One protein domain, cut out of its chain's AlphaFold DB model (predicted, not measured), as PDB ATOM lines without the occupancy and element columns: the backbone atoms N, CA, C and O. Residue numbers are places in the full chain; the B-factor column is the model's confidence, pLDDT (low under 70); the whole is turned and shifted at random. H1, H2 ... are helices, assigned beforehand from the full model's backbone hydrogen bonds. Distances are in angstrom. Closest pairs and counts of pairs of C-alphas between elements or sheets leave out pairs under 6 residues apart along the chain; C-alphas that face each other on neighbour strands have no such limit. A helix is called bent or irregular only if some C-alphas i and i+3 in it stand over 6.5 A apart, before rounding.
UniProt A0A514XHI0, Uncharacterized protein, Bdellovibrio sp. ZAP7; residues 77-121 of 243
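What this domain is: This is residues 77 to 121 of the 243 residues of an uncharacterized protein of Bdellovibrio sp. ZAP7 (UniProt A0A514XHI0). One long helix, H2, runs along a loose rod, and an extended link of the chain makes an open loop beside it, wide where residues 93 to 98 and the first residues of H2 stand free. A short helix, H1, sits beyond the last residues of H2, close to the same line but pointing the opposite way. The printed part has 45 residues, with two named helices in the order H1, H2, no named strand, and the class all helix. The whole is loose, with a radius of gyration of the C-alphas of 12.8 A and spans of 40 by 18 by 14 A.

Where its parts are: H2 is residues 101 to 117, from C-alpha 101 at (94.542, 251.309, 327.156) to C-alpha 117 at (94.573, 243.346, 304.510), 24.0 A from first to last C-alpha. H1 is residues 77 to 82, 9.2 A from first to last C-alpha, and begins with C-alpha 77 at (97.373, 231.955, 295.677). Residues 83 to 100 hold no named element.

How they stand to each other: H2 and H1 are close but not clearly touching, with 1 pair of C-alphas within 8 A, those of Phe 81 and Gln 116, which are 7.1 A apart. They run opposite ways at a shallow tilt of 12 degrees. Their centres are 21.2 A apart. In H2 every O i to N i+4 pair is within hydrogen-bond range; in H1 it is 1 of 2, beside 2 of 3 O i to N i+3 pairs. Neither helix is bent or irregular.

The domain as a whole: The C-alphas of Asn 77 and Asn 96 are the two farthest apart, at 40.2 A, while those of Asn 77 and Pro 121, the first and last printed, are 9.3 A apart. The link from H1 to H2, 18 residues, is long. Residues 93 to 98 stand free, and so do residues 100 to 106, of which 101 to 106 belong to H2. The printed part has no cut. The mean pLDDT of the printed part is 86.3, and no printed residue is under 70.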
ATOM      1  N   ASN A  77      96.956 230.748 294.969       91.06
ATOM      2  CA  ASN A  77      97.373 231.955 295.677       91.06
ATOM      3  C   ASN A  77      96.373 232.375 296.758       91.06
ATOM      4  O   ASN A  77      96.732 233.147 297.644       91.06
ATOM      5  N   ILE A  78      95.141 231.856 296.730       90.88
ATOM      6  CA  ILE A  78      94.094 232.194 297.704       90.88
ATOM      7  C   ILE A  78      94.509 231.816 299.124       90.88
ATOM      8  O   ILE A  78      94.331 232.594 300.064       90.88
ATOM      9  N   TYR A  79      95.140 230.652 299.283       86.62
ATOM     10  CA  TYR A  79      95.635 230.199 300.581       86.62
ATOM     11  C   TYR A  79      96.623 231.181 301.221       86.62
ATOM     12  O   TYR A  79      96.691 231.254 302.448       86.62
ATOM     13  N   ASN A  80      97.354 231.964 300.421       86.06
ATOM     14  CA  ASN A  80      98.352 232.900 300.935       86.06
ATOM     15  C   ASN A  80      97.748 234.093 301.675       86.06
ATOM     16  O   ASN A  80      98.454 234.667 302.498       86.06
ATOM     17  N   PHE A  81      96.491 234.453 301.403       87.38
ATOM     18  CA  PHE A  81      95.841 235.610 302.027       87.38
ATOM     19  C   PHE A  81      94.559 235.275 302.800       87.38
ATOM     20  O   PHE A  81      94.040 236.129 303.510       87.38
ATOM     21  N   VAL A  82      94.047 234.044 302.699       85.12
ATOM     22  CA  VAL A  82      92.932 233.569 303.539       85.12
ATOM     23  C   VAL A  82      93.431 232.984 304.860       85.12
ATOM     24  O   VAL A  82      92.765 233.104 305.888       85.12
ATOM     25  N   VAL A  83      94.601 232.338 304.860       85.31
ATOM     26  CA  VAL A  83      95.168 231.751 306.077       85.31
ATOM     27  C   VAL A  83      95.942 232.819 306.837       85.31
ATOM     28  O   VAL A  83      96.943 233.340 306.349       85.31
ATOM     29  N   VAL A  84      95.505 233.093 308.066       75.38
ATOM     30  CA  VAL A  84      96.168 234.011 308.997       75.38
ATOM     31  C   VAL A  84      97.540 233.439 309.366       75.38
ATOM     32  O   VAL A  84      97.682 232.678 310.320       75.38
ATOM     33  N   LYS A  85      98.574 233.791 308.598       79.62
ATOM     34  CA  LYS A  85      99.966 233.569 309.000       79.62
ATOM     35  C   LYS A  85     100.361 234.682 309.966       79.62
ATOM     36  O   LYS A  85     100.092 235.854 309.700       79.62
ATOM     37  N   HIS A  86     100.999 234.326 311.082       76.44
ATOM     38  CA  HIS A  86     101.588 235.315 311.983       76.44
ATOM     39  C   HIS A  86     102.672 236.087 311.227       76.44
ATOM     40  O   HIS A  86     103.734 235.547 310.924       76.44
ATOM     41  N   ARG A  87     102.387 237.346 310.895       76.81
ATOM     42  CA  ARG A  87     103.371 238.295 310.376       76.81
ATOM     43  C   ARG A  87     103.699 239.321 311.456       76.81
ATOM     44  O   ARG A  87     102.828 239.617 312.278       76.81
ATOM     45  N   PRO A  88     104.929 239.863 311.462       81.38
ATOM     46  CA  PRO A  88     105.235 241.012 312.294       81.38
ATOM     47  C   PRO A  88     104.282 242.146 311.916       81.38
ATOM     48  O   PRO A  88     104.144 242.505 310.747       81.38
ATOM     49  N   VAL A  89     103.575 242.646 312.919       82.75
ATOM     50  CA  VAL A  89     102.623 243.740 312.781       82.75
ATOM     51  C   VAL A  89     103.425 245.040 312.766       82.75
ATOM     52  O   VAL A  89     104.229 245.275 313.672       82.75
ATOM     53  N   MET A  90     103.267 245.853 311.719       80.19
ATOM     54  CA  MET A  90     103.900 247.169 311.658       80.19
ATOM     55  C   MET A  90     103.234 248.057 312.706       80.19
ATOM     56  O   MET A  90     102.045 248.341 312.595       80.19
ATOM     57  N   ARG A  91     103.994 248.460 313.730       79.81
ATOM     58  CA  ARG A  91     103.482 249.369 314.756       79.81
ATOM     59  C   ARG A  91     103.355 250.769 314.181       79.81
ATOM     60  O   ARG A  91     104.349 251.331 313.718       79.81
ATOM     61  N   ILE A  92     102.159 251.334 314.249       79.06
ATOM     62  CA  ILE A  92     101.903 252.722 313.888       79.06
ATOM     63  C   ILE A  92     102.356 253.568 315.079       79.06
ATOM     64  O   ILE A  92     101.640 253.729 316.064       79.06
ATOM     65  N   GLN A  93     103.585 254.080 315.019       77.00
ATOM     66  CA  GLN A  93     104.068 255.038 316.011       77.00
ATOM     67  C   GLN A  93     103.533 256.423 315.651       77.00
ATOM     68  O   GLN A  93     104.001 257.044 314.701       77.00
ATOM     69  N   ILE A  94     102.532 256.894 316.395       81.31
ATOM     70  CA  ILE A  94     102.094 258.290 316.323       81.31
ATOM     71  C   ILE A  94     102.855 259.045 317.407       81.31
ATOM     72  O   ILE A  94     102.542 258.936 318.594       81.31
ATOM     73  N   GLU A  95     103.911 259.748 317.003       84.12
ATOM     74  CA  GLU A  95     104.745 260.522 317.919       84.12
ATOM     75  C   GLU A  95     103.890 261.543 318.693       84.12
ATOM     76  O   GLU A  95     103.028 262.215 318.128       84.12
ATOM     77  N   ASN A  96     104.148 261.671 319.998       81.31
ATOM     78  CA  ASN A  96     103.546 262.662 320.903       81.31
ATOM     79  C   ASN A  96     102.059 262.479 321.278       81.31
ATOM     80  O   ASN A  96     101.475 263.399 321.852       81.31
ATOM     81  N   LEU A  97     101.447 261.311 321.044       83.88
ATOM     82  CA  LEU A  97     100.104 261.001 321.558       83.88
ATOM     83  C   LEU A  97     100.136 259.852 322.573       83.88
ATOM     84  O   LEU A  97     100.511 258.726 322.260       83.88
ATOM     85  N   THR A  98      99.699 260.129 323.803       87.50
ATOM     86  CA  THR A  98      99.416 259.096 324.809       87.50
ATOM     87  C   THR A  98      97.965 258.650 324.672       87.50
ATOM     88  O   THR A  98      97.046 259.411 324.979       87.50
ATOM     89  N   PHE A  99      97.746 257.422 324.216       89.81
ATOM     90  CA  PHE A  99      96.413 256.835 324.111       89.81
ATOM     91  C   PHE A  99      96.025 256.086 325.391       89.81
ATOM     92  O   PHE A  99      96.884 255.560 326.101       89.81
ATOM     93  N   SER A 100      94.722 256.006 325.669       93.44
ATOM     94  CA  SER A 100      94.195 255.120 326.710       93.44
ATOM     95  C   SER A 100      94.456 253.647 326.362       93.44
ATOM     96  O   SER A 100      94.692 253.299 325.204       93.44
ATOM     97  N   GLU A 101      94.381 252.758 327.354       92.31
ATOM     98  CA  GLU A 101      94.542 251.309 327.156       92.31
ATOM     99  C   GLU A 101      93.558 250.746 326.118       92.31
ATOM    100  O   GLU A 101      93.968 250.036 325.202       92.31
ATOM    101  N   GLN A 102      92.286 251.154 326.189       90.75
ATOM    102  CA  GLN A 102      91.253 250.761 325.223       90.75
ATOM    103  C   GLN A 102      91.611 251.192 323.795       90.75
ATOM    104  O   GLN A 102      91.483 250.413 322.853       90.75
ATOM    105  N   THR A 103      92.099 252.422 323.621       87.75
ATOM    106  CA  THR A 103      92.513 252.915 322.305       87.75
ATOM    107  C   THR A 103      93.741 252.164 321.789       87.75
ATOM    108  O   THR A 103      93.784 251.824 320.608       87.75
ATOM    109  N   ASN A 104      94.704 251.828 322.654       87.25
ATOM    110  CA  ASN A 104      95.857 251.004 322.275       87.25
ATOM    111  C   ASN A 104      95.439 249.593 321.831       87.25
ATOM    112  O   ASN A 104      95.991 249.072 320.864       87.25
ATOM    113  N   GLU A 105      94.450 248.982 322.489       88.69
ATOM    114  CA  GLU A 105      93.903 247.685 322.069       88.69
ATOM    115  C   GLU A 105      93.247 247.771 320.683       88.69
ATOM    116  O   GLU A 105      93.491 246.921 319.822       88.69
ATOM    117  N   VAL A 106      92.457 248.820 320.435       87.56
ATOM    118  CA  VAL A 106      91.838 249.069 319.123       87.56
ATOM    119  C   VAL A 106      92.900 249.276 318.046       87.56
ATOM    120  O   VAL A 106      92.795 248.665 316.983       87.56
ATOM    121  N   ILE A 107      93.936 250.078 318.319       86.25
ATOM    122  CA  ILE A 107      95.061 250.285 317.399       86.25
ATOM    123  C   ILE A 107      95.738 248.947 317.101       86.25
ATOM    124  O   ILE A 107      95.867 248.589 315.940       86.25
ATOM    125  N   HIS A 108      96.077 248.146 318.112       87.25
ATOM    126  CA  HIS A 108      96.708 246.834 317.908       87.25
ATOM    127  C   HIS A 108      95.845 245.875 317.074       87.25
ATOM    128  O   HIS A 108      96.342 245.165 316.196       87.25
ATOM    129  N   ASN A 109      94.533 245.850 317.317       87.50
ATOM    130  CA  ASN A 109      93.599 245.056 316.520       87.50
ATOM    131  C   ASN A 109      93.514 245.564 315.073       87.50
ATOM    132  O   ASN A 109      93.477 244.755 314.141       87.50
ATOM    133  N   LEU A 110      93.548 246.883 314.876       87.12
ATOM    134  CA  LEU A 110      93.609 247.504 313.558       87.12
ATOM    135  C   LEU A 110      94.920 247.169 312.842       87.12
ATOM    136  O   LEU A 110      94.885 246.793 311.677       87.12
ATOM    137  N   GLU A 111      96.064 247.231 313.517       87.12
ATOM    138  CA  GLU A 111      97.356 246.894 312.921       87.12
ATOM    139  C   GLU A 111      97.403 245.422 312.477       87.12
ATOM    140  O   GLU A 111      97.864 245.111 311.375       87.12
ATOM    141  N   LYS A 112      96.863 244.497 313.285       88.38
ATOM    142  CA  LYS A 112      96.698 243.088 312.884       88.38
ATOM    143  C   LYS A 112      95.810 242.950 311.651       88.38
ATOM    144  O   LYS A 112      96.133 242.167 310.756       88.38
ATOM    145  N   PHE A 113      94.697 243.680 311.613       88.06
ATOM    146  CA  PHE A 113      93.793 243.679 310.470       88.06
ATOM    147  C   PHE A 113      94.485 244.223 309.216       88.06
ATOM    148  O   PHE A 113      94.430 243.573 308.178       88.06
ATOM    149  N   LEU A 114      95.203 245.343 309.320       88.38
ATOM    150  CA  LEU A 114      95.975 245.932 308.225       88.38
ATOM    151  C   LEU A 114      97.045 244.964 307.710       88.38
ATOM    152  O   LEU A 114      97.166 244.766 306.506       88.38
ATOM    153  N   ALA A 115      97.757 244.268 308.598       89.00
ATOM    154  CA  ALA A 115      98.737 243.259 308.196       89.00
ATOM    155  C   ALA A 115      98.114 242.082 307.413       89.00
ATOM    156  O   ALA A 115      98.774 241.480 306.562       89.00
ATOM    157  N   GLN A 116      96.851 241.729 307.683       89.38
ATOM    158  CA  GLN A 116      96.106 240.752 306.875       89.38
ATOM    159  C   GLN A 116      95.589 241.370 305.576       89.38
ATOM    160  O   GLN A 116      95.723 240.776 304.509       89.38
ATOM    161  N   TRP A 117      95.058 242.585 305.651       92.19
ATOM    162  CA  TRP A 117      94.573 243.346 304.510       92.19
ATOM    163  C   TRP A 117      95.647 243.529 303.439       92.19
ATOM    164  O   TRP A 117      95.371 243.365 302.251       92.19
ATOM    165  N   GLU A 118      96.894 243.778 303.835       92.25
ATOM    166  CA  GLU A 118      98.021 243.916 302.913       92.25
ATOM    167  C   GLU A 118      98.341 242.636 302.132       92.25
ATOM    168  O   GLU A 118      98.845 242.711 301.015       92.25
ATOM    169  N   GLN A 119      97.976 241.460 302.647       92.12
ATOM    170  CA  GLN A 119      98.180 240.192 301.941       92.12
ATOM    171  C   GLN A 119      97.160 239.965 300.826       92.12
ATOM    172  O   GLN A 119      97.445 239.230 299.881       92.12
ATOM    173  N   VAL A 120      95.984 240.589 300.918       95.44
ATOM    174  CA  VAL A 120      94.979 240.511 299.858       95.44
ATOM    175  C   VAL A 120      95.570 241.181 298.610       95.44
ATOM    176  O   VAL A 120      96.031 242.320 298.691       95.44
ATOM    177  N   PRO A 121      95.609 240.517 297.449       96.38
ATOM    178  CA  PRO A 121      96.136 241.131 296.237       96.38
ATOM    179  C   PRO A 121      95.295 242.350 295.848       96.38
ATOM    180  O   PRO A 121      94.079 242.363 296.028       96.38
TER     181      PRO A 121